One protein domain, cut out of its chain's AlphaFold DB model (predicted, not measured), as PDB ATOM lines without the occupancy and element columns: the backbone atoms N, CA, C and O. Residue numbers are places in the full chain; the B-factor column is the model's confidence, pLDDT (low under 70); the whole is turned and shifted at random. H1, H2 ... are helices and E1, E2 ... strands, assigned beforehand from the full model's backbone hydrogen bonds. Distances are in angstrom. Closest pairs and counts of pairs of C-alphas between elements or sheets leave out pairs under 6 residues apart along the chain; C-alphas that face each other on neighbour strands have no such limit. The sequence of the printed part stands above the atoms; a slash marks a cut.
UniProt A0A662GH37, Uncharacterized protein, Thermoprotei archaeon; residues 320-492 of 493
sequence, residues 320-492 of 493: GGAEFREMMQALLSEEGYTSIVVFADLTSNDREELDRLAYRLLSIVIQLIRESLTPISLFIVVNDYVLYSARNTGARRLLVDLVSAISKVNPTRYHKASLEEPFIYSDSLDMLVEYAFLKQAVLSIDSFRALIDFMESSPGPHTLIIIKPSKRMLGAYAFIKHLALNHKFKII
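Overview. This is residues 320 to 492 of the 493 residues of an uncharacterized protein of Thermoprotei archaeon (UniProt A0A662GH37). A twisted sheet of five strands makes the middle of a three-layered body, with H2 and H3 side by side over one face and H5 and H6 over the other. H1 packs by the edge strand E5, while H4, off the sheet, meets H6 with its residues 438 to 442 and makes a corner with H5 at their link; a long link, residues 409 to 430, leads to H4 from H3, and residues 427 to 433 stick out free. The printed part has 173 residues, with six named helices and five named strands in the order H1 E1 H2 E2 E3 H3 H4 H5 E4 H6 E5, class mixed, helices and strands. The sheet runs E3 E2 E1 E4 E5 and is mixed, with E3 antiparallel to E2 and the other neighbours parallel. The whole is compact, with a radius of gyration of the C-alphas of 16.4 A and spans of 51 by 44 by 30 A.

Along the chain. Find C-alpha 322 at (-28.607, -16.078, 16.264); there H1 begins, and it runs to residue 332, 15.0 A away. E1, residues 339 to 345, covers 20.0 A. Next look at C-alpha 351, at (-35.402, 2.931, 30.172), where H2, the longest helix, sets out for residue 370, 28.6 A away. E2 is residues 377 to 382, and E3, residues 385 to 391, follows with it as a hairpin. H3 is residues 395 to 408 and measures 20.1 A. Beyond the long link you reach H4, residues 431 to 443, 18.1 A, and then H5, residues 446 to 457, 16.3 A. E4 is residues 462 to 467, H6 is residues 474 to 486 with 18.7 A, and E5, residues 490 to 492, ends with C-alpha 492 at (-33.377, -21.115, 27.967).

Arrangement. Begin at the sheet. E1 and E4 are parallel at 20 degrees, and N 343 and O 465 are 2.8 A apart, within hydrogen-bond range. E2 and E1 are parallel at 4 degrees, with N 379 and O 342 at 2.8 A. E3 and E2 are antiparallel at 169 degrees; look for N 380 and O 388 at 2.8 A. E4 and E5 are parallel at 21 degrees, with N 464 and O 490 at 2.8 A. E1, H2, E2 and E4, H6, E5 are strand-helix-strand units, two parallel neighbour strands with a helix between, each with a right-handed crossover. H2 runs along the strands over E1 at a height of 9.8 A over the sheet. H3, on the same face, lies over E3 at 9.6 A. H2 and H3 touch, closest at the C-alphas of Ile 369 and Ala 395, 6.3 A, at a shallow tilt of 8 degrees, opposite ways. On the opposite face H5 lies over E2 and E1 at 9.7 A, and H6 over E4 and E5 at 10.4 A. H5 and H6 only just touch, with 3 pairs of C-alphas within 8 A, the closest being Met 455 and Ala 484 at 7.1 A. H4 is not on the sheet; its residues 438 to 442 touch H6, closest at the C-alphas of Val 442 and Ala 476, 6.0 A, about perpendicular at 79 degrees. H4 and H5 touch only at the corner, and only just, with 3 pairs of C-alphas within 8 A, the closest being Leu 443 and Arg 449 at 4.9 A. H1 is on the sheet, its closest C-alphas to E5 being Met 327 and Ile 492, 7.0 A apart. In the six helices every O i to N i+4 pair is within hydrogen-bond range.

Size, cuts and confidence. The C-alphas farthest apart are those of Arg 396 and Ser 428, 52.0 A. The printed part has no cut, and its one long link is H3 to H4, 22 residues. The mean pLDDT of the printed part is 71.3; look for values under 70 at residues 320 to 338 and 409 to 438, among others.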
ATOM      1  N   GLY A 320     -34.421 -12.394  13.763       35.09
ATOM      2  CA  GLY A 320     -34.414 -12.629  15.206       35.09
ATOM      3  C   GLY A 320     -33.088 -13.332  15.479       35.09
ATOM      4  O   GLY A 320     -32.773 -14.275  14.750       35.09
ATOM      5  N   GLY A 321     -32.264 -12.737  16.347       38.03
ATOM      6  CA  GLY A 321     -30.818 -12.957  16.441       38.03
ATOM      7  C   GLY A 321     -30.414 -14.428  16.434       38.03
ATOM      8  O   GLY A 321     -31.240 -15.302  16.669       38.03
ATOM      9  N   ALA A 322     -29.140 -14.716  16.169       39.84
ATOM     10  CA  ALA A 322     -28.607 -16.078  16.264       39.84
ATOM     11  C   ALA A 322     -29.142 -16.820  17.509       39.84
ATOM     12  O   ALA A 322     -29.631 -17.928  17.363       39.84
ATOM     13  N   GLU A 323     -29.255 -16.118  18.639       40.84
ATOM     14  CA  GLU A 323     -29.890 -16.546  19.893       40.84
ATOM     15  C   GLU A 323     -31.340 -17.057  19.766       40.84
ATOM     16  O   GLU A 323     -31.692 -18.063  20.367       40.84
ATOM     17  N   PHE A 324     -32.210 -16.411  18.980       46.56
ATOM     18  CA  PHE A 324     -33.588 -16.874  18.771       46.56
ATOM     19  C   PHE A 324     -33.636 -18.096  17.852       46.56
ATOM     20  O   PHE A 324     -34.424 -19.015  18.071       46.56
ATOM     21  N   ARG A 325     -32.793 -18.123  16.813       48.62
ATOM     22  CA  ARG A 325     -32.679 -19.292  15.933       48.62
ATOM     23  C   ARG A 325     -32.104 -20.482  16.693       48.62
ATOM     24  O   ARG A 325     -32.614 -21.579  16.529       48.62
ATOM     25  N   GLU A 326     -31.112 -20.248  17.543       52.53
ATOM     26  CA  GLU A 326     -30.545 -21.215  18.481       52.53
ATOM     27  C   GLU A 326     -31.592 -21.671  19.499       52.53
ATOM     28  O   GLU A 326     -31.729 -22.870  19.707       52.53
ATOM     29  N   MET A 327     -32.404 -20.762  20.051       55.91
ATOM     30  CA  MET A 327     -33.520 -21.100  20.941       55.91
ATOM     31  C   MET A 327     -34.560 -21.981  20.243       55.91
ATOM     32  O   MET A 327     -34.934 -23.020  20.776       55.91
ATOM     33  N   MET A 328     -35.031 -21.597  19.054       56.19
ATOM     34  CA  MET A 328     -36.003 -22.392  18.296       56.19
ATOM     35  C   MET A 328     -35.412 -23.724  17.852       56.19
ATOM     36  O   MET A 328     -36.093 -24.741  17.902       56.19
ATOM     37  N   GLN A 329     -34.139 -23.745  17.466       57.88
ATOM     38  CA  GLN A 329     -33.431 -24.975  17.140       57.88
ATOM     39  C   GLN A 329     -33.296 -25.874  18.375       57.88
ATOM     40  O   GLN A 329     -33.510 -27.069  18.249       57.88
ATOM     41  N   ALA A 330     -33.043 -25.316  19.563       58.62
ATOM     42  CA  ALA A 330     -33.007 -26.049  20.829       58.62
ATOM     43  C   ALA A 330     -34.392 -26.538  21.290       58.62
ATOM     44  O   ALA A 330     -34.480 -27.569  21.957       58.62
ATOM     45  N   LEU A 331     -35.466 -25.816  20.953       58.31
ATOM     46  CA  LEU A 331     -36.852 -26.230  21.202       58.31
ATOM     47  C   LEU A 331     -37.290 -27.357  20.253       58.31
ATOM     48  O   LEU A 331     -37.996 -28.263  20.676       58.31
ATOM     49  N   LEU A 332     -36.868 -27.304  18.984       56.31
ATOM     50  CA  LEU A 332     -37.277 -28.235  17.924       56.31
ATOM     51  C   LEU A 332     -36.345 -29.450  17.760       56.31
ATOM     52  O   LEU A 332     -36.700 -30.383  17.045       56.31
ATOM     53  N   SER A 333     -35.156 -29.453  18.374       51.91
ATOM     54  CA  SER A 333     -34.165 -30.535  18.237       51.91
ATOM     55  C   SER A 333     -34.487 -31.807  19.028       51.91
ATOM     56  O   SER A 333     -33.742 -32.775  18.911       51.91
ATOM     57  N   GLU A 334     -35.532 -31.819  19.858       51.25
ATOM     58  CA  GLU A 334     -35.868 -32.961  20.715       51.25
ATOM     59  C   GLU A 334     -37.207 -33.601  20.333       51.25
ATOM     60  O   GLU A 334     -38.214 -32.930  20.111       51.25
ATOM     61  N   GLU A 335     -37.209 -34.934  20.273       40.09
ATOM     62  CA  GLU A 335     -38.392 -35.760  20.036       40.09
ATOM     63  C   GLU A 335     -39.285 -35.767  21.289       40.09
ATOM     64  O   GLU A 335     -39.202 -36.645  22.143       40.09
ATOM     65  N   GLY A 336     -40.140 -34.753  21.422       47.66
ATOM     66  CA  GLY A 336     -41.159 -34.699  22.469       47.66
ATOM     67  C   GLY A 336     -41.692 -33.289  22.698       47.66
ATOM     68  O   GLY A 336     -40.931 -32.342  22.860       47.66
ATOM     69  N   TYR A 337     -43.018 -33.138  22.747       50.31
ATOM     70  CA  TYR A 337     -43.647 -31.866  23.107       50.31
ATOM     71  C   TYR A 337     -43.392 -31.559  24.591       50.31
ATOM     72  O   TYR A 337     -44.088 -32.079  25.463       50.31
ATOM     73  N   THR A 338     -42.410 -30.705  24.890       63.50
ATOM     74  CA  THR A 338     -42.274 -30.089  26.220       63.50
ATOM     75  C   THR A 338     -43.164 -28.852  26.286       63.50
ATOM     76  O   THR A 338     -43.221 -28.048  25.357       63.50
ATOM     77  N   SER A 339     -43.917 -28.699  27.372       79.69
ATOM     78  CA  SER A 339     -44.779 -27.524  27.538       79.69
ATOM     79  C   SER A 339     -43.965 -26.319  28.010       79.69
ATOM     80  O   SER A 339     -43.037 -26.456  28.808       79.69
ATOM     81  N   ILE A 340     -44.292 -25.136  27.485       83.69
ATOM     82  CA  ILE A 340     -43.455 -23.937  27.626       83.69
ATOM     83  C   ILE A 340     -43.939 -23.052  28.772       83.69
ATOM     84  O   ILE A 340     -45.114 -22.691  28.846       83.69
ATOM     85  N   VAL A 341     -43.003 -22.650  29.624       87.44
ATOM     86  CA  VAL A 341     -43.190 -21.701  30.720       87.44
ATOM     87  C   VAL A 341     -42.315 -20.488  30.446       87.44
ATOM     88  O   VAL A 341     -41.114 -20.625  30.241       87.44
ATOM     89  N   VAL A 342     -42.901 -19.294  30.442       88.88
ATOM     90  CA  VAL A 342     -42.164 -18.041  30.243       88.88
ATOM     91  C   VAL A 342     -42.142 -17.267  31.554       88.88
ATOM     92  O   VAL A 342     -43.191 -16.939  32.105       88.88
ATOM     93  N   PHE A 343     -40.951 -16.954  32.050       90.12
ATOM     94  CA  PHE A 343     -40.740 -16.081  33.198       90.12
ATOM     95  C   PHE A 343     -39.976 -14.841  32.738       90.12
ATOM     96  O   PHE A 343     -38.822 -14.936  32.327       90.12
ATOM     97  N   ALA A 344     -40.626 -13.680  32.774       89.69
ATOM     98  CA  ALA A 344     -40.057 -12.428  32.299       89.69
ATOM     99  C   ALA A 344     -39.973 -11.394  33.417       89.69
ATOM    100  O   ALA A 344     -40.981 -10.860  33.877       89.69
ATOM    101  N   ASP A 345     -38.748 -11.085  33.809       87.19
ATOM    102  CA  ASP A 345     -38.414 -10.010  34.723       87.19
ATOM    103  C   ASP A 345     -38.074  -8.750  33.935       87.19
ATOM    104  O   ASP A 345     -37.054  -8.662  33.252       87.19
ATOM    105  N   LEU A 346     -38.963  -7.765  34.025       85.31
ATOM    106  CA  LEU A 346     -38.829  -6.471  33.366       85.31
ATOM    107  C   LEU A 346     -38.253  -5.414  34.323       85.31
ATOM    108  O   LEU A 346     -38.441  -4.219  34.120       85.31
ATOM    109  N   THR A 347     -37.570  -5.811  35.397       80.31
ATOM    110  CA  THR A 347     -37.065  -4.866  36.400       80.31
ATOM    111  C   THR A 347     -35.709  -4.274  36.001       80.31
ATOM    112  O   THR A 347     -34.666  -4.838  36.316       80.31
ATOM    113  N   SER A 348     -35.681  -3.108  35.348       74.88
ATOM    114  CA  SER A 348     -34.420  -2.418  35.008       74.88
ATOM    115  C   SER A 348     -34.456  -0.920  35.273       74.88
ATOM    116  O   SER A 348     -35.397  -0.263  34.847       74.88
ATOM    117  N   ASN A 349     -33.384  -0.392  35.887       69.88
ATOM    118  CA  ASN A 349     -33.157   1.039  36.139       69.88
ATOM    119  C   ASN A 349     -32.887   1.875  34.876       69.88
ATOM    120  O   ASN A 349     -32.835   3.105  34.963       69.88
ATOM    121  N   ASP A 350     -32.706   1.229  33.723       69.88
ATOM    122  CA  ASP A 350     -32.488   1.868  32.432       69.88
ATOM    123  C   ASP A 350     -33.742   1.738  31.555       69.88
ATOM    124  O   ASP A 350     -34.257   0.646  31.304       69.88
ATOM    125  N   ARG A 351     -34.231   2.879  31.054       68.31
ATOM    126  CA  ARG A 351     -35.402   2.931  30.172       68.31
ATOM    127  C   ARG A 351     -35.176   2.169  28.868       68.31
ATOM    128  O   ARG A 351     -36.134   1.612  28.339       68.31
ATOM    129  N   GLU A 352     -33.951   2.148  28.349       65.19
ATOM    130  CA  GLU A 352     -33.634   1.423  27.117       65.19
ATOM    131  C   GLU A 352     -33.576  -0.090  27.345       65.19
ATOM    132  O   GLU A 352     -34.090  -0.853  26.528       65.19
ATOM    133  N   GLU A 353     -32.996  -0.540  28.461       70.88
ATOM    134  CA  GLU A 353     -32.995  -1.961  28.832       70.88
ATOM    135  C   GLU A 353     -34.425  -2.461  29.089       70.88
ATOM    136  O   GLU A 353     -34.783  -3.538  28.616       70.88
ATOM    137  N   LEU A 354     -35.277  -1.659  29.736       74.81
ATOM    138  CA  LEU A 354     -36.698  -1.967  29.921       74.81
ATOM    139  C   LEU A 354     -37.447  -2.141  28.585       74.81
ATOM    140  O   LEU A 354     -38.160  -3.131  28.416       74.81
ATOM    141  N   ASP A 355     -37.276  -1.211  27.633       69.06
ATOM    142  CA  ASP A 355     -37.885  -1.299  26.291       69.06
ATOM    143  C   ASP A 355     -37.407  -2.566  25.562       69.06
ATOM    144  O   ASP A 355     -38.212  -3.301  24.989       69.06
ATOM    145  N   ARG A 356     -36.112  -2.896  25.661       70.06
ATOM    146  CA  ARG A 356     -35.546  -4.127  25.085       70.06
ATOM    147  C   ARG A 356     -36.119  -5.393  25.720       70.06
ATOM    148  O   ARG A 356     -36.442  -6.325  24.987       70.06
ATOM    149  N   LEU A 357     -36.260  -5.445  27.046       78.25
ATOM    150  CA  LEU A 357     -36.815  -6.603  27.760       78.25
ATOM    151  C   LEU A 357     -38.296  -6.815  27.427       78.25
ATOM    152  O   LEU A 357     -38.706  -7.932  27.113       78.25
ATOM    153  N   ALA A 358     -39.090  -5.740  27.432       78.06
ATOM    154  CA  ALA A 358     -40.506  -5.794  27.080       78.06
ATOM    155  C   ALA A 358     -40.710  -6.194  25.610       78.06
ATOM    156  O   ALA A 358     -41.575  -7.019  25.303       78.06
ATOM    157  N   TYR A 359     -39.879  -5.669  24.704       71.88
ATOM    158  CA  TYR A 359     -39.858  -6.084  23.304       71.88
ATOM    159  C   TYR A 359     -39.496  -7.568  23.167       71.88
ATOM    160  O   TYR A 359     -40.222  -8.309  22.508       71.88
ATOM    161  N   ARG A 360     -38.427  -8.027  23.836       74.44
ATOM    162  CA  ARG A 360     -37.975  -9.429  23.802       74.44
ATOM    163  C   ARG A 360     -39.073 -10.381  24.271       74.44
ATOM    164  O   ARG A 360     -39.324 -11.381  23.601       74.44
ATOM    165  N   LEU A 361     -39.771 -10.040  25.355       84.12
ATOM    166  CA  LEU A 361     -40.934 -10.785  25.837       84.12
ATOM    167  C   LEU A 361     -42.039 -10.880  24.778       84.12
ATOM    168  O   LEU A 361     -42.480 -11.985  24.459       84.12
ATOM    169  N   LEU A 362     -42.474  -9.747  24.212       77.06
ATOM    170  CA  LEU A 362     -43.519  -9.743  23.184       77.06
ATOM    171  C   LEU A 362     -43.117 -10.571  21.968       77.06
ATOM    172  O   LEU A 362     -43.893 -11.413  21.526       77.06
ATOM    173  N   SER A 363     -41.909 -10.367  21.445       67.69
ATOM    174  CA  SER A 363     -41.424 -11.086  20.270       67.69
ATOM    175  C   SER A 363     -41.373 -12.596  20.496       67.69
ATOM    176  O   SER A 363     -41.814 -13.346  19.627       67.69
ATOM    177  N   ILE A 364     -40.892 -13.048  21.663       77.50
ATOM    178  CA  ILE A 364     -40.848 -14.476  22.004       77.50
ATOM    179  C   ILE A 364     -42.263 -15.050  22.059       77.50
ATOM    180  O   ILE A 364     -42.542 -16.040  21.390       77.50
ATOM    181  N   VAL A 365     -43.180 -14.416  22.794       81.19
ATOM    182  CA  VAL A 365     -44.552 -14.925  22.942       81.19
ATOM    183  C   VAL A 365     -45.302 -14.946  21.607       81.19
ATOM    184  O   VAL A 365     -45.956 -15.940  21.293       81.19
ATOM    185  N   ILE A 366     -45.192 -13.887  20.798       69.44
ATOM    186  CA  ILE A 366     -45.808 -13.818  19.464       69.44
ATOM    187  C   ILE A 366     -45.312 -14.971  18.591       69.44
ATOM    188  O   ILE A 366     -46.118 -15.642  17.946       69.44
ATOM    189  N   GLN A 367     -44.001 -15.215  18.568       64.81
ATOM    190  CA  GLN A 367     -43.433 -16.253  17.718       64.81
ATOM    191  C   GLN A 367     -43.786 -17.657  18.216       64.81
ATOM    192  O   GLN A 367     -44.157 -18.499  17.407       64.81
ATOM    193  N   LEU A 368     -43.774 -17.897  19.528       71.94
ATOM    194  CA  LEU A 368     -44.238 -19.162  20.106       71.94
ATOM    195  C   LEU A 368     -45.682 -19.478  19.701       71.94
ATOM    196  O   LEU A 368     -45.983 -20.595  19.291       71.94
ATOM    197  N   ILE A 369     -46.571 -18.484  19.746       71.69
ATOM    198  CA  ILE A 369     -47.964 -18.654  19.317       71.69
ATOM    199  C   ILE A 369     -48.058 -18.948  17.814       71.69
ATOM    200  O   ILE A 369     -48.864 -19.788  17.418       71.69
ATOM    201  N   ARG A 370     -47.239 -18.299  16.975       63.12
ATOM    202  CA  ARG A 370     -47.191 -18.574  15.524       63.12
ATOM    203  C   ARG A 370     -46.810 -20.013  15.214       63.12
ATOM    204  O   ARG A 370     -47.410 -20.617  14.334       63.12
ATOM    205  N   GLU A 371     -45.869 -20.562  15.973       64.31
ATOM    206  CA  GLU A 371     -45.432 -21.956  15.853       64.31
ATOM    207  C   GLU A 371     -46.377 -22.938  16.572       64.31
ATOM    208  O   GLU A 371     -46.053 -24.109  16.741       64.31
ATOM    209  N   SER A 372     -47.558 -22.486  17.015       66.81
ATOM    210  CA  SER A 372     -48.534 -23.279  17.783       66.81
ATOM    211  C   SER A 372     -48.020 -23.806  19.134       66.81
ATOM    212  O   SER A 372     -48.642 -24.669  19.747       66.81
ATOM    213  N   LEU A 373     -46.934 -23.232  19.655       76.69
ATOM    214  CA  LEU A 373     -46.316 -23.547  20.944       76.69
ATOM    215  C   LEU A 373     -46.756 -22.542  22.020       76.69
ATOM    216  O   LEU A 373     -45.939 -21.878  22.655       76.69
ATOM    217  N   THR A 374     -48.068 -22.387  22.207       79.50
ATOM    218  CA  THR A 374     -48.602 -21.406  23.171       79.50
ATOM    219  C   THR A 374     -48.088 -21.715  24.587       79.50
ATOM    220  O   THR A 374     -48.253 -22.851  25.040       79.50
ATOM    221  N   PRO A 375     -47.497 -20.739  25.310       83.31
ATOM    222  CA  PRO A 375     -47.031 -20.960  26.675       83.31
ATOM    223  C   PRO A 375     -48.155 -21.450  27.592       83.31
ATOM    224  O   PRO A 375     -49.221 -20.836  27.655       83.31
ATOM    225  N   ILE A 376     -47.900 -22.523  28.346       84.69
ATOM    226  CA  ILE A 376     -48.830 -23.014  29.373       84.69
ATOM    227  C   ILE A 376     -48.855 -22.090  30.590       84.69
ATOM    228  O   ILE A 376     -49.839 -22.054  31.324       84.69
ATOM    229  N   SER A 377     -47.776 -21.341  30.812       86.88
ATOM    230  CA  SER A 377     -47.671 -20.386  31.902       86.88
ATOM    231  C   SER A 377     -46.792 -19.209  31.496       86.88
ATOM    232  O   SER A 377     -45.766 -19.390  30.835       86.88
ATOM    233  N   LEU A 378     -47.209 -18.003  31.872       88.94
ATOM    234  CA  LEU A 378     -46.484 -16.760  31.619       88.94
ATOM    235  C   LEU A 378     -46.497 -15.909  32.885       88.94
ATOM    236  O   LEU A 378     -47.569 -15.557  33.373       88.94
ATOM    237  N   PHE A 379     -45.315 -15.546  33.375       89.06
ATOM    238  CA  PHE A 379     -45.115 -14.634  34.495       89.06
ATOM    239  C   PHE A 379     -44.429 -13.362  34.004       89.06
ATOM    240  O   PHE A 379     -43.389 -13.434  33.351       89.06
ATOM    241  N   ILE A 380     -44.993 -12.202  34.336       88.12
ATOM    242  CA  ILE A 380     -44.378 -10.892  34.108       88.12
ATOM    243  C   ILE A 380     -44.132 -10.261  35.465       88.12
ATOM    244  O   ILE A 380     -45.063 -10.100  36.256       88.12
ATOM    245  N   VAL A 381     -42.884  -9.899  35.718       84.81
ATOM    246  CA  VAL A 381     -42.407  -9.394  37.000       84.81
ATOM    247  C   VAL A 381     -41.887  -7.976  36.824       84.81
ATOM    248  O   VAL A 381     -41.178  -7.682  35.861       84.81
ATOM    249  N   VAL A 382     -42.252  -7.096  37.753       80.00
ATOM    250  CA  VAL A 382     -41.751  -5.721  37.831       80.00
ATOM    251  C   VAL A 382     -41.519  -5.375  39.295       80.00
ATOM    252  O   VAL A 382     -42.448  -5.457  40.094       80.00
ATOM    253  N   ASN A 383     -40.302  -4.946  39.634       72.88
ATOM    254  CA  ASN A 383     -39.913  -4.562  40.992       72.88
ATOM    255  C   ASN A 383     -40.239  -5.657  42.023       72.88
ATOM    256  O   ASN A 383     -40.869  -5.360  43.030       72.88
ATOM    257  N   ASP A 384     -39.871  -6.911  41.738       72.44
ATOM    258  CA  ASP A 384     -40.106  -8.088  42.604       72.44
ATOM    259  C   ASP A 384     -41.563  -8.556  42.747       72.44
ATOM    260  O   ASP A 384     -41.821  -9.635  43.284       72.44
ATOM    261  N   TYR A 385     -42.516  -7.814  42.181       76.44
ATOM    262  CA  TYR A 385     -43.927  -8.181  42.173       76.44
ATOM    263  C   TYR A 385     -44.331  -8.857  40.867       76.44
ATOM    264  O   TYR A 385     -43.922  -8.456  39.773       76.44
ATOM    265  N   VAL A 386     -45.211  -9.854  40.970       81.75
ATOM    266  CA  VAL A 386     -45.872 -10.456  39.808       81.75
ATOM    267  C   VAL A 386     -46.917  -9.473  39.279       81.75
ATOM    268  O   VAL A 386     -48.007  -9.342  39.831       81.75
ATOM    269  N   LEU A 387     -46.586  -8.775  38.194       81.81
ATOM    270  CA  LEU A 387     -47.506  -7.872  37.499       81.81
ATOM    271  C   LEU A 387     -48.610  -8.649  36.772       81.81
ATOM    272  O   LEU A 387     -49.748  -8.186  36.674       81.81
ATOM    273  N   TYR A 388     -48.256  -9.808  36.224       84.12
ATOM    274  CA  TYR A 388     -49.173 -10.674  35.499       84.12
ATOM    275  C   TYR A 388     -48.750 -12.132  35.635       84.12
ATOM    276  O   TYR A 388     -47.569 -12.456  35.514       84.12
ATOM    277  N   SER A 389     -49.727 -13.008  35.853       86.00
ATOM    278  CA  SER A 389     -49.558 -14.451  35.755       86.00
ATOM    279  C   SER A 389     -50.724 -15.055  34.976       86.00
ATOM    280  O   SER A 389     -51.893 -14.792  35.260       86.00
ATOM    281  N   ALA A 390     -50.396 -15.862  33.975       83.81
ATOM    282  CA  ALA A 390     -51.355 -16.635  33.197       83.81
ATOM    283  C   ALA A 390     -51.048 -18.118  33.359       83.81
ATOM    284  O   ALA A 390     -49.880 -18.498  33.370       83.81
ATOM    285  N   ARG A 391     -52.086 -18.951  33.441       82.62
ATOM    286  CA  ARG A 391     -51.968 -20.415  33.431       82.62
ATOM    287  C   ARG A 391     -53.010 -20.996  32.487       82.62
ATOM    288  O   ARG A 391     -54.180 -20.632  32.576       82.62
ATOM    289  N   ASN A 392     -52.585 -21.891  31.598       76.62
ATOM    290  CA  ASN A 392     -53.410 -22.594  30.611       76.62
ATOM    291  C   ASN A 392     -54.365 -21.673  29.831       76.62
ATOM    292  O   ASN A 392     -55.502 -22.025  29.517       76.62
ATOM    293  N   THR A 393     -53.909 -20.459  29.532       77.12
ATOM    294  CA  THR A 393     -54.659 -19.468  28.760       77.12
ATOM    295  C   THR A 393     -54.450 -19.675  27.268       77.12
ATOM    296  O   THR A 393     -53.320 -19.757  26.799       77.12
ATOM    297  N   GLY A 394     -55.541 -19.682  26.500       72.19
ATOM    298  CA  GLY A 394     -55.461 -19.701  25.039       72.19
ATOM    299  C   GLY A 394     -54.732 -18.471  24.477       72.19
ATOM    300  O   GLY A 394     -54.827 -17.374  25.037       72.19
ATOM    301  N   ALA A 395     -54.063 -18.652  23.335       69.38
ATOM    302  CA  ALA A 395     -53.188 -17.671  22.683       69.38
ATOM    303  C   ALA A 395     -53.760 -16.246  22.614       69.38
ATOM    304  O   ALA A 395     -53.089 -15.278  22.964       69.38
ATOM    305  N   ARG A 396     -55.033 -16.108  22.223       69.44
ATOM    306  CA  ARG A 396     -55.712 -14.809  22.128       69.44
ATOM    307  C   ARG A 396     -55.763 -14.074  23.466       69.44
ATOM    308  O   ARG A 396     -55.430 -12.895  23.527       69.44
ATOM    309  N   ARG A 397     -56.217 -14.753  24.524       75.69
ATOM    310  CA  ARG A 397     -56.353 -14.145  25.855       75.69
ATOM    311  C   ARG A 397     -54.980 -13.779  26.406       75.69
ATOM    312  O   ARG A 397     -54.811 -12.674  26.901       75.69
ATOM    313  N   LEU A 398     -54.003 -14.659  26.197       81.75
ATOM    314  CA  LEU A 398     -52.618 -14.428  26.583       81.75
ATOM    315  C   LEU A 398     -52.021 -13.191  25.886       81.75
ATOM    316  O   LEU A 398     -51.388 -12.381  26.551       81.75
ATOM    317  N   LEU A 399     -52.275 -12.974  24.589       76.31
ATOM    318  CA  LEU A 399     -51.806 -11.777  23.869       76.31
ATOM    319  C   LEU A 399     -52.492 -10.484  24.318       76.31
ATOM    320  O   LEU A 399     -51.824  -9.465  24.483       76.31
ATOM    321  N   VAL A 400     -53.814 -10.507  24.519       75.12
ATOM    322  CA  VAL A 400     -54.566  -9.330  24.994       75.12
ATOM    323  C   VAL A 400     -54.092  -8.923  26.388       75.12
ATOM    324  O   VAL A 400     -53.816  -7.747  26.638       75.12
ATOM    325  N   ASP A 401     -53.954  -9.902  27.279       80.31
ATOM    326  CA  ASP A 401     -53.485  -9.674  28.637       80.31
ATOM    327  C   ASP A 401     -52.016  -9.231  28.661       80.31
ATOM    328  O   ASP A 401     -51.670  -8.337  29.429       80.31
ATOM    329  N   LEU A 402     -51.166  -9.783  27.786       83.12
ATOM    330  CA  LEU A 402     -49.764  -9.385  27.634       83.12
ATOM    331  C   LEU A 402     -49.632  -7.923  27.190       83.12
ATOM    332  O   LEU A 402     -48.877  -7.162  27.794       83.12
ATOM    333  N   VAL A 403     -50.391  -7.503  26.173       78.25
ATOM    334  CA  VAL A 403     -50.419  -6.101  25.722       78.25
ATOM    335  C   VAL A 403     -50.911  -5.184  26.846       78.25
ATOM    336  O   VAL A 403     -50.318  -4.133  27.096       78.25
ATOM    337  N   SER A 404     -51.957  -5.598  27.569       79.62
ATOM    338  CA  SER A 404     -52.479  -4.866  28.729       79.62
ATOM    339  C   SER A 404     -51.437  -4.747  29.845       79.62
ATOM    340  O   SER A 404     -51.208  -3.650  30.355       79.62
ATOM    341  N   ALA A 405     -50.751  -5.836  30.193       81.00
ATOM    342  CA  ALA A 405     -49.704  -5.855  31.207       81.00
ATOM    343  C   ALA A 405     -48.539  -4.934  30.823       81.00
ATOM    344  O   ALA A 405     -48.158  -4.081  31.619       81.00
ATOM    345  N   ILE A 406     -48.041  -5.015  29.587       78.88
ATOM    346  CA  ILE A 406     -46.933  -4.171  29.113       78.88
ATOM    347  C   ILE A 406     -47.326  -2.694  29.059       78.88
ATOM    348  O   ILE A 406     -46.524  -1.842  29.424       78.88
ATOM    349  N   SER A 407     -48.576  -2.363  28.715       70.31
ATOM    350  CA  SER A 407     -49.050  -0.970  28.753       70.31
ATOM    351  C   SER A 407     -49.010  -0.347  30.161       70.31
ATOM    352  O   SER A 407     -48.855   0.869  30.299       70.31
ATOM    353  N   LYS A 408     -49.109  -1.174  31.215       71.00
ATOM    354  CA  LYS A 408     -48.982  -0.744  32.618       71.00
ATOM    355  C   LYS A 408     -47.522  -0.532  33.022       71.00
ATOM    356  O   LYS A 408     -47.258   0.273  33.914       71.00
ATOM    357  N   VAL A 409     -46.581  -1.181  32.334       65.50
ATOM    358  CA  VAL A 409     -45.130  -0.968  32.460       65.50
ATOM    359  C   VAL A 409     -44.743   0.283  31.664       65.50
ATOM    360  O   VAL A 409     -44.055   0.234  30.652       65.50
ATOM    361  N   ASN A 410     -45.267   1.441  32.070       54.59
ATOM    362  CA  ASN A 410     -45.026   2.687  31.351       54.59
ATOM    363  C   ASN A 410     -43.615   3.231  31.680       54.59
ATOM    364  O   ASN A 410     -43.378   3.606  32.834       54.59
ATOM    365  N   PRO A 411     -42.697   3.373  30.700       50.66
ATOM    366  CA  PRO A 411     -41.319   3.832  30.936       50.66
ATOM    367  C   PRO A 411     -41.230   5.261  31.502       50.66
ATOM    368  O   PRO A 411     -40.204   5.670  32.052       50.66
ATOM    369  N   THR A 412     -42.310   6.044  31.401       42.38
ATOM    370  CA  THR A 412     -42.377   7.413  31.934       42.38
ATOM    371  C   THR A 412     -42.627   7.482  33.444       42.38
ATOM    372  O   THR A 412     -42.215   8.462  34.063       42.38
ATOM    373  N   ARG A 413     -43.228   6.449  34.059       43.41
ATOM    374  CA  ARG A 413     -43.550   6.379  35.506       43.41
ATOM    375  C   ARG A 413     -42.545   5.545  36.308       43.41
ATOM    376  O   ARG A 413     -42.876   4.976  37.342       43.41
ATOM    377  N   TYR A 414     -41.327   5.443  35.794       48.41
ATOM    378  CA  TYR A 414     -40.309   4.544  36.310       48.41
ATOM    379  C   TYR A 414     -39.844   4.925  37.731       48.41
ATOM    380  O   TYR A 414     -39.345   6.032  37.948       48.41
ATOM    381  N   HIS A 415     -39.983   3.998  38.683       48.22
ATOM    382  CA  HIS A 415     -39.378   4.071  40.017       48.22
ATOM    383  C   HIS A 415     -38.083   3.259  40.033       48.22
ATOM    384  O   HIS A 415     -38.061   2.155  39.498       48.22
ATOM    385  N   LYS A 416     -37.022   3.795  40.657       48.62
ATOM    386  CA  LYS A 416     -35.742   3.085  40.798       48.62
ATOM    387  C   LYS A 416     -35.958   1.749  41.507       48.62
ATOM    388  O   LYS A 416     -36.431   1.737  42.642       48.62
ATOM    389  N   ALA A 417     -35.589   0.661  40.847       56.06
ATOM    390  CA  ALA A 417     -35.599  -0.673  41.415       56.06
ATOM    391  C   ALA A 417     -34.302  -0.949  42.185       56.06
ATOM    392  O   ALA A 417     -33.219  -0.515  41.772       56.06
ATOM    393  N   SER A 418     -34.405  -1.712  43.275       55.69
ATOM    394  CA  SER A 418     -33.223  -2.303  43.900       55.69
ATOM    395  C   SER A 418     -32.650  -3.379  42.974       55.69
ATOM    396  O   SER A 418     -33.372  -4.256  42.493       55.69
ATOM    397  N   LEU A 419     -31.354  -3.273  42.685       58.00
ATOM    398  CA  LEU A 419     -30.591  -4.278  41.935       58.00
ATOM    399  C   LEU A 419     -29.756  -5.164  42.863       58.00
ATOM    400  O   LEU A 419     -29.129  -6.111  42.390       58.00
ATOM    401  N   GLU A 420     -29.719  -4.825  44.152       58.59
ATOM    402  CA  GLU A 420     -28.916  -5.512  45.152       58.59
ATOM    403  C   GLU A 420     -29.509  -6.889  45.453       58.59
ATOM    404  O   GLU A 420     -30.728  -7.075  45.488       58.59
ATOM    405  N   GLU A 421     -28.626  -7.864  45.648       59.12
ATOM    406  CA  GLU A 421     -29.021  -9.153  46.197       59.12
ATOM    407  C   GLU A 421     -29.415  -8.979  47.669       59.12
ATOM    408  O   GLU A 421     -28.835  -8.140  48.366       59.12
ATOM    409  N   PRO A 422     -30.398  -9.744  48.168       56.66
ATOM    410  CA  PRO A 422     -30.689  -9.765  49.595       56.66
ATOM    411  C   PRO A 422     -29.411 -10.102  50.380       56.66
ATOM    412  O   PRO A 422     -28.730 -11.076  50.062       56.66
ATOM    413  N   PHE A 423     -29.072  -9.278  51.381       51.03
ATOM    414  CA  PHE A 423     -27.860  -9.430  52.191       51.03
ATOM    415  C   PHE A 423     -27.783 -10.832  52.813       51.03
ATOM    416  O   PHE A 423     -28.608 -11.191  53.653       51.03
ATOM    417  N   ILE A 424     -26.762 -11.602  52.428       45.66
ATOM    418  CA  ILE A 424     -26.412 -12.878  53.056       45.66
ATOM    419  C   ILE A 424     -25.350 -12.575  54.118       45.66
ATOM    420  O   ILE A 424     -24.189 -12.341  53.792       45.66
ATOM    421  N   TYR A 425     -25.744 -12.542  55.392       39.47
ATOM    422  CA  TYR A 425     -24.778 -12.552  56.492       39.47
ATOM    423  C   TYR A 425     -24.257 -13.982  56.645       39.47
ATOM    424  O   TYR A 425     -24.987 -14.856  57.107       39.47
ATOM    425  N   SER A 426     -23.014 -14.230  56.244       41.56
ATOM    426  CA  SER A 426     -22.342 -15.505  56.489       41.56
ATOM    427  C   SER A 426     -20.901 -15.235  56.901       41.56
ATOM    428  O   SER A 426     -19.972 -15.303  56.099       41.56
ATOM    429  N   ASP A 427     -20.715 -14.912  58.178       41.19
ATOM    430  CA  ASP A 427     -19.419 -15.091  58.819       41.19
ATOM    431  C   ASP A 427     -19.366 -16.556  59.281       41.19
ATOM    432  O   ASP A 427     -19.716 -16.876  60.414       41.19
ATOM    433  N   SER A 428     -18.954 -17.439  58.360       49.94
ATOM    434  CA  SER A 428     -18.749 -18.899  58.484       49.94
ATOM    435  C   SER A 428     -19.977 -19.835  58.361       49.94
ATOM    436  O   SER A 428     -20.932 -19.693  59.114       49.94
ATOM    437  N   LEU A 429     -19.875 -20.830  57.449       45.06
ATOM    438  CA  LEU A 429     -20.330 -22.252  57.491       45.06
ATOM    439  C   LEU A 429     -20.984 -22.813  56.197       45.06
ATOM    440  O   LEU A 429     -21.845 -22.184  55.600       45.06
ATOM    441  N   ASP A 430     -20.558 -24.046  55.855       53.00
ATOM    442  CA  ASP A 430     -21.038 -25.095  54.923       53.00
ATOM    443  C   ASP A 430     -22.114 -24.796  53.849       53.00
ATOM    444  O   ASP A 430     -23.189 -24.266  54.123       53.00
ATOM    445  N   MET A 431     -21.905 -25.338  52.633       54.50
ATOM    446  CA  MET A 431     -22.787 -25.196  51.449       54.50
ATOM    447  C   MET A 431     -24.285 -25.487  51.689       54.50
ATOM    448  O   MET A 431     -25.135 -24.952  50.979       54.50
ATOM    449  N   LEU A 432     -24.643 -26.328  52.666       56.69
ATOM    450  CA  LEU A 432     -26.045 -26.615  53.010       56.69
ATOM    451  C   LEU A 432     -26.750 -25.420  53.672       56.69
ATOM    452  O   LEU A 432     -27.943 -25.211  53.452       56.69
ATOM    453  N   VAL A 433     -26.016 -24.638  54.463       59.91
ATOM    454  CA  VAL A 433     -26.524 -23.455  55.163       59.91
ATOM    455  C   VAL A 433     -26.665 -22.295  54.179       59.91
ATOM    456  O   VAL A 433     -27.724 -21.673  54.126       59.91
ATOM    457  N   GLU A 434     -25.671 -22.082  53.310       60.22
ATOM    458  CA  GLU A 434     -25.762 -21.120  52.200       60.22
ATOM    459  C   GLU A 434     -26.952 -21.416  51.275       60.22
ATOM    460  O   GLU A 434     -27.704 -20.509  50.912       60.22
ATOM    461  N   TYR A 435     -27.192 -22.694  50.951       64.56
ATOM    462  CA  TYR A 435     -28.352 -23.110  50.161       64.56
ATOM    463  C   TYR A 435     -29.684 -22.819  50.872       64.56
ATOM    464  O   TYR A 435     -30.639 -22.369  50.237       64.56
ATOM    465  N   ALA A 436     -29.762 -23.047  52.187       66.50
ATOM    466  CA  ALA A 436     -30.954 -22.749  52.979       66.50
ATOM    467  C   ALA A 436     -31.233 -21.238  53.056       66.50
ATOM    468  O   ALA A 436     -32.383 -20.824  52.884       66.50
ATOM    469  N   PHE A 437     -30.195 -20.414  53.234       67.25
ATOM    470  CA  PHE A 437     -30.314 -18.954  53.241       67.25
ATOM    471  C   PHE A 437     -30.722 -18.400  51.878       67.25
ATOM    472  O   PHE A 437     -31.652 -17.598  51.808       67.25
ATOM    473  N   LEU A 438     -30.102 -18.867  50.790       68.69
ATOM    474  CA  LEU A 438     -30.498 -18.493  49.430       68.69
ATOM    475  C   LEU A 438     -31.942 -18.902  49.140       68.69
ATOM    476  O   LEU A 438     -32.714 -18.092  48.637       68.69
ATOM    477  N   LYS A 439     -32.352 -20.118  49.523       72.81
ATOM    478  CA  LYS A 439     -33.746 -20.558  49.391       72.81
ATOM    479  C   LYS A 439     -34.698 -19.627  50.146       72.81
ATOM    480  O   LYS A 439     -35.713 -19.223  49.588       72.81
ATOM    481  N   GLN A 440     -34.381 -19.266  51.388       75.62
ATOM    482  CA  GLN A 440     -35.218 -18.372  52.193       75.62
ATOM    483  C   GLN A 440     -35.280 -16.952  51.612       75.62
ATOM    484  O   GLN A 440     -36.355 -16.355  51.578       75.62
ATOM    485  N   ALA A 441     -34.157 -16.437  51.112       70.19
ATOM    486  CA  ALA A 441     -34.062 -15.125  50.483       70.19
ATOM    487  C   ALA A 441     -34.772 -15.059  49.120       70.19
ATOM    488  O   ALA A 441     -35.322 -14.029  48.756       70.19
ATOM    489  N   VAL A 442     -34.799 -16.157  48.365       78.69
ATOM    490  CA  VAL A 442     -35.563 -16.256  47.115       78.69
ATOM    491  C   VAL A 442     -37.062 -16.402  47.407       78.69
ATOM    492  O   VAL A 442     -37.881 -15.790  46.728       78.69
ATOM    493  N   LEU A 443     -37.442 -17.162  48.441       78.19
ATOM    494  CA  LEU A 443     -38.842 -17.340  48.851       78.19
ATOM    495  C   LEU A 443     -39.476 -16.081  49.462       78.19
ATOM    496  O   LEU A 443     -40.704 -15.988  49.491       78.19
ATOM    497  N   SER A 444     -38.678 -15.128  49.951       76.38
ATOM    498  CA  SER A 444     -39.181 -13.834  50.432       76.38
ATOM    499  C   SER A 444     -39.549 -12.870  49.298       76.38
ATOM    500  O   SER A 444     -40.193 -11.855  49.556       76.38
ATOM    501  N   ILE A 445     -39.175 -13.191  48.056       78.12
ATOM    502  CA  ILE A 445     -39.487 -12.411  46.861       78.12
ATOM    503  C   ILE A 445     -40.703 -13.043  46.172       78.12
ATOM    504  O   ILE A 445     -40.628 -14.159  45.649       78.12
ATOM    505  N   ASP A 446     -41.817 -12.307  46.129       79.44
ATOM    506  CA  ASP A 446     -43.108 -12.785  45.609       79.44
ATOM    507  C   ASP A 446     -42.994 -13.389  44.201       79.44
ATOM    508  O   ASP A 446     -43.587 -14.433  43.911       79.44
ATOM    509  N   SER A 447     -42.199 -12.766  43.324       82.00
ATOM    510  CA  SER A 447     -41.999 -13.244  41.958       82.00
ATOM    511  C   SER A 447     -41.338 -14.613  41.867       82.00
ATOM    512  O   SER A 447     -41.780 -15.457  41.085       82.00
ATOM    513  N   PHE A 448     -40.285 -14.849  42.649       84.19
ATOM    514  CA  PHE A 448     -39.594 -16.132  42.623       84.19
ATOM    515  C   PHE A 448     -40.388 -17.206  43.352       84.19
ATOM    516  O   PHE A 448     -40.456 -18.333  42.866       84.19
ATOM    517  N   ARG A 449     -41.060 -16.850  44.451       84.38
ATOM    518  CA  ARG A 449     -41.989 -17.748  45.140       84.38
ATOM    519  C   ARG A 449     -43.079 -18.259  44.199       84.38
ATOM    520  O   ARG A 449     -43.276 -19.464  44.110       84.38
ATOM    521  N   ALA A 450     -43.716 -17.379  43.425       84.25
ATOM    522  CA  ALA A 450     -44.756 -17.775  42.472       84.25
ATOM    523  C   ALA A 450     -44.254 -18.747  41.386       84.25
ATOM    524  O   ALA A 450     -45.003 -19.627  40.948       84.25
ATOM    525  N   LEU A 451     -42.998 -18.593  40.946       86.31
ATOM    526  CA  LEU A 451     -42.360 -19.507  39.998       86.31
ATOM    527  C   LEU A 451     -42.022 -20.856  40.656       86.31
ATOM    528  O   LEU A 451     -42.261 -21.896  40.047       86.31
ATOM    529  N   ILE A 452     -41.507 -20.848  41.890       86.12
ATOM    530  CA  ILE A 452     -41.199 -22.064  42.661       86.12
ATOM    531  C   ILE A 452     -42.472 -22.866  42.931       86.12
ATOM    532  O   ILE A 452     -42.521 -24.041  42.578       86.12
ATOM    533  N   ASP A 453     -43.525 -22.219  43.435       86.81
ATOM    534  CA  ASP A 453     -44.824 -22.851  43.685       86.81
ATOM    535  C   ASP A 453     -45.373 -23.507  42.401       86.81
ATOM    536  O   ASP A 453     -45.967 -24.585  42.435       86.81
ATOM    537  N   PHE A 454     -45.150 -22.884  41.235       85.88
ATOM    538  CA  PHE A 454     -45.511 -23.477  39.949       85.88
ATOM    539  C   PHE A 454     -44.678 -24.728  39.633       85.88
ATOM    540  O   PHE A 454     -45.269 -25.760  39.316       85.88
ATOM    541  N   MET A 455     -43.347 -24.657  39.735       86.75
ATOM    542  CA  MET A 455     -42.448 -25.788  39.452       86.75
ATOM    543  C   MET A 455     -42.715 -26.989  40.368       86.75
ATOM    544  O   MET A 455     -42.679 -28.129  39.910       86.75
ATOM    545  N   GLU A 456     -43.035 -26.740  41.640       85.81
ATOM    546  CA  GLU A 456     -43.410 -27.784  42.597       85.81
ATOM    547  C   GLU A 456     -44.780 -28.400  42.269       85.81
ATOM    548  O   GLU A 456     -44.951 -29.614  42.368       85.81
ATOM    549  N   SER A 457     -45.749 -27.586  41.832       84.56
ATOM    550  CA  SER A 457     -47.106 -28.049  41.489       84.56
ATOM    551  C   SER A 457     -47.225 -28.742  40.124       84.56
ATOM    552  O   SER A 457     -48.164 -29.509  39.910       84.56
ATOM    553  N   SER A 458     -46.295 -28.481  39.202       80.69
ATOM    554  CA  SER A 458     -46.278 -29.026  37.839       80.69
ATOM    555  C   SER A 458     -44.914 -29.653  37.519       80.69
ATOM    556  O   SER A 458     -44.149 -29.097  36.728       80.69
ATOM    557  N   PRO A 459     -44.576 -30.803  38.133       71.56
ATOM    558  CA  PRO A 459     -43.349 -31.520  37.819       71.56
ATOM    559  C   PRO A 459     -43.478 -32.243  36.469       71.56
ATOM    560  O   PRO A 459     -44.435 -32.981  36.233       71.56
ATOM    561  N   GLY A 460     -42.497 -32.083  35.584       68.94
ATOM    562  CA  GLY A 460     -42.522 -32.703  34.259       68.94
ATOM    563  C   GLY A 460     -41.525 -32.062  33.296       68.94
ATOM    564  O   GLY A 460     -40.917 -31.049  33.640       68.94
ATOM    565  N   PRO A 461     -41.328 -32.635  32.093       75.44
ATOM    566  CA  PRO A 461     -40.434 -32.055  31.103       75.44
ATOM    567  C   PRO A 461     -41.076 -30.795  30.511       75.44
ATOM    568  O   PRO A 461     -41.844 -30.828  29.548       75.44
ATOM    569  N   HIS A 462     -40.771 -29.670  31.142       83.62
ATOM    570  CA  HIS A 462     -41.162 -28.334  30.724       83.62
ATOM    571  C   HIS A 462     -39.940 -27.585  30.192       83.62
ATOM    572  O   HIS A 462     -38.821 -27.817  30.649       83.62
ATOM    573  N   THR A 463     -40.147 -26.644  29.275       84.88
ATOM    574  CA  THR A 463     -39.103 -25.679  28.909       84.88
ATOM    575  C   THR A 463     -39.384 -24.343  29.589       84.88
ATOM    576  O   THR A 463     -40.404 -23.713  29.314       84.88
ATOM    577  N   LEU A 464     -38.485 -23.913  30.475       87.31
ATOM    578  CA  LEU A 464     -38.502 -22.615  31.141       87.31
ATOM    579  C   LEU A 464     -37.667 -21.606  30.343       87.31
ATOM    580  O   LEU A 464     -36.444 -21.724  30.268       87.31
ATOM    581  N   ILE A 465     -38.330 -20.596  29.785       87.62
ATOM    582  CA  ILE A 465     -37.700 -19.443  29.140       87.62
ATOM    583  C   ILE A 465     -37.619 -18.309  30.165       87.62
ATOM    584  O   ILE A 465     -38.653 -17.837  30.641       87.62
ATOM    585  N   ILE A 466     -36.405 -17.870  30.493       87.62
ATOM    586  CA  ILE A 466     -36.135 -16.801  31.459       87.62
ATOM    587  C   ILE A 466     -35.685 -15.552  30.706       87.62
ATOM    588  O   ILE A 466     -34.607 -15.527  30.134       87.62
ATOM    589  N   ILE A 467     -36.475 -14.484  30.755       87.25
ATOM    590  CA  ILE A 467     -36.086 -13.171  30.234       87.25
ATOM    591  C   ILE A 467     -35.738 -12.306  31.437       87.25
ATOM    592  O   ILE A 467     -36.623 -11.997  32.230       87.25
ATOM    593  N   LYS A 468     -34.465 -11.930  31.593       85.94
ATOM    594  CA  LYS A 468     -34.007 -11.160  32.756       85.94
ATOM    595  C   LYS A 468     -33.043 -10.022  32.401       85.94
ATOM    596  O   LYS A 468     -32.345 -10.108  31.388       85.94
ATOM    597  N   PRO A 469     -32.957  -8.981  33.246       80.81
ATOM    598  CA  PRO A 469     -31.947  -7.934  33.129       80.81
ATOM    599  C   PRO A 469     -30.542  -8.476  33.414       80.81
ATOM    600  O   PRO A 469     -30.347  -9.466  34.124       80.81
ATOM    601  N   SER A 470     -29.531  -7.800  32.869       72.38
ATOM    602  CA  SER A 470     -28.170  -8.356  32.799       72.38
ATOM    603  C   SER A 470     -27.443  -8.387  34.151       72.38
ATOM    604  O   SER A 470     -26.539  -9.193  34.350       72.38
ATOM    605  N   LYS A 471     -27.809  -7.496  35.079       71.50
ATOM    606  CA  LYS A 471     -27.057  -7.227  36.322       71.50
ATOM    607  C   LYS A 471     -27.857  -7.446  37.611       71.50
ATOM    608  O   LYS A 471     -27.422  -7.000  38.665       71.50
ATOM    609  N   ARG A 472     -29.030  -8.077  37.539       71.88
ATOM    610  CA  ARG A 472     -29.944  -8.204  38.684       71.88
ATOM    611  C   ARG A 472     -29.910  -9.609  39.274       71.88
ATOM    612  O   ARG A 472     -30.097 -10.572  38.535       71.88
ATOM    613  N   MET A 473     -29.744  -9.688  40.597       72.31
ATOM    614  CA  MET A 473     -29.984 -10.882  41.422       72.31
ATOM    615  C   MET A 473     -29.425 -12.190  40.825       72.31
ATOM    616  O   MET A 473     -30.141 -13.180  40.666       72.31
ATOM    617  N   LEU A 474     -28.143 -12.184  40.447       73.25
ATOM    618  CA  LEU A 474     -27.503 -13.292  39.731       73.25
ATOM    619  C   LEU A 474     -27.535 -14.594  40.544       73.25
ATOM    620  O   LEU A 474     -27.811 -15.652  39.974       73.25
ATOM    621  N   GLY A 475     -27.334 -14.515  41.862       70.81
ATOM    622  CA  GLY A 475     -27.422 -15.648  42.783       70.81
ATOM    623  C   GLY A 475     -28.825 -16.255  42.856       70.81
ATOM    624  O   GLY A 475     -28.974 -17.475  42.784       70.81
ATOM    625  N   ALA A 476     -29.871 -15.421  42.891       76.25
ATOM    626  CA  ALA A 476     -31.260 -15.889  42.882       76.25
ATOM    627  C   ALA A 476     -31.598 -16.624  41.577       76.25
ATOM    628  O   ALA A 476     -32.170 -17.713  41.598       76.25
ATOM    629  N   TYR A 477     -31.182 -16.081  40.429       80.69
ATOM    630  CA  TYR A 477     -31.377 -16.746  39.142       80.69
ATOM    631  C   TYR A 477     -30.577 -18.043  39.020       80.69
ATOM    632  O   TYR A 477     -31.090 -19.017  38.474       80.69
ATOM    633  N   ALA A 478     -29.350 -18.097  39.544       77.62
ATOM    634  CA  ALA A 478     -28.576 -19.335  39.598       77.62
ATOM    635  C   ALA A 478     -29.288 -20.412  40.439       77.62
ATOM    636  O   ALA A 478     -29.383 -21.562  40.007       77.62
ATOM    637  N   PHE A 479     -29.867 -20.027  41.581       79.06
ATOM    638  CA  PHE A 479     -30.674 -20.916  42.418       79.06
ATOM    639  C   PHE A 479     -31.928 -21.425  41.692       79.06
ATOM    640  O   PHE A 479     -32.179 -22.630  41.675       79.06
ATOM    641  N   ILE A 480     -32.685 -20.540  41.031       83.19
ATOM    642  CA  ILE A 480     -33.869 -20.923  40.244       83.19
ATOM    643  C   ILE A 480     -33.501 -21.922  39.147       83.19
ATOM    644  O   ILE A 480     -34.212 -22.906  38.960       83.19
ATOM    645  N   LYS A 481     -32.373 -21.720  38.458       81.94
ATOM    646  CA  LYS A 481     -31.894 -22.667  37.445       81.94
ATOM    647  C   LYS A 481     -31.574 -24.033  38.041       81.94
ATOM    648  O   LYS A 481     -31.987 -25.049  37.491       81.94
ATOM    649  N   HIS A 482     -30.860 -24.064  39.164       80.06
ATOM    650  CA  HIS A 482     -30.549 -25.313  39.858       80.06
ATOM    651  C   HIS A 482     -31.828 -26.063  40.265       80.06
ATOM    652  O   HIS A 482     -31.949 -27.265  40.034       80.06
ATOM    653  N   LEU A 483     -32.815 -25.348  40.811       82.12
ATOM    654  CA  LEU A 483     -34.094 -25.932  41.206       82.12
ATOM    655  C   LEU A 483     -34.890 -26.438  39.992       82.12
ATOM    656  O   LEU A 483     -35.365 -27.570  40.004       82.12
ATOM    657  N   ALA A 484     -34.965 -25.657  38.914       83.62
ATOM    658  CA  ALA A 484     -35.631 -26.046  37.672       83.62
ATOM    659  C   ALA A 484     -35.042 -27.346  37.081       83.62
ATOM    660  O   ALA A 484     -35.796 -28.253  36.724       83.62
ATOM    661  N   LEU A 485     -33.711 -27.494  37.065       82.19
ATOM    662  CA  LEU A 485     -33.046 -28.730  36.626       82.19
ATOM    663  C   LEU A 485     -33.444 -29.941  37.483       82.19
ATOM    664  O   LEU A 485     -33.735 -31.006  36.937       82.19
ATOM    665  N   ASN A 486     -33.538 -29.777  38.808       81.31
ATOM    666  CA  ASN A 486     -33.988 -30.843  39.712       81.31
ATOM    667  C   ASN A 486     -35.439 -31.272  39.443       81.31
ATOM    668  O   ASN A 486     -35.777 -32.446  39.595       81.31
ATOM    669  N   HIS A 487     -36.285 -30.348  38.979       82.38
ATOM    670  CA  HIS A 487     -37.662 -30.627  38.562       82.38
ATOM    671  C   HIS A 487     -37.794 -31.060  37.088       82.38
ATOM    672  O   HIS A 487     -38.912 -31.163  36.585       82.38
ATOM    673  N   LYS A 488     -36.676 -31.371  36.408       82.00
ATOM    674  CA  LYS A 488     -36.602 -31.800  34.995       82.00
ATOM    675  C   LYS A 488     -37.024 -30.733  33.976       82.00
ATOM    676  O   LYS A 488     -37.455 -31.072  32.875       82.00
ATOM    677  N   PHE A 489     -36.874 -29.454  34.311       82.62
ATOM    678  CA  PHE A 489     -37.076 -28.370  33.356       82.62
ATOM    679  C   PHE A 489     -35.830 -28.186  32.484       82.62
ATOM    680  O   PHE A 489     -34.701 -28.161  32.977       82.62
ATOM    681  N   LYS A 490     -36.044 -27.971  31.186       82.88
ATOM    682  CA  LYS A 490     -35.036 -27.424  30.276       82.88
ATOM    683  C   LYS A 490     -35.034 -25.904  30.399       82.88
ATOM    684  O   LYS A 490     -36.097 -25.302  30.497       82.88
ATOM    685  N   ILE A 491     -33.861 -25.278  30.397       81.62
ATOM    686  CA  ILE A 491     -33.726 -23.837  30.642       81.62
ATOM    687  C   ILE A 491     -33.184 -23.146  29.395       81.62
ATOM    688  O   ILE A 491     -32.193 -23.596  28.822       81.62
ATOM    689  N   ILE A 492     -33.816 -22.037  29.018       79.94
ATOM    690  CA  ILE A 492     -33.377 -21.115  27.967       79.94
ATOM    691  C   ILE A 492     -33.371 -19.697  28.562       79.94
ATOM    692  O   ILE A 492     -34.336 -19.323  29.228       79.94
TER     693      ILE A 492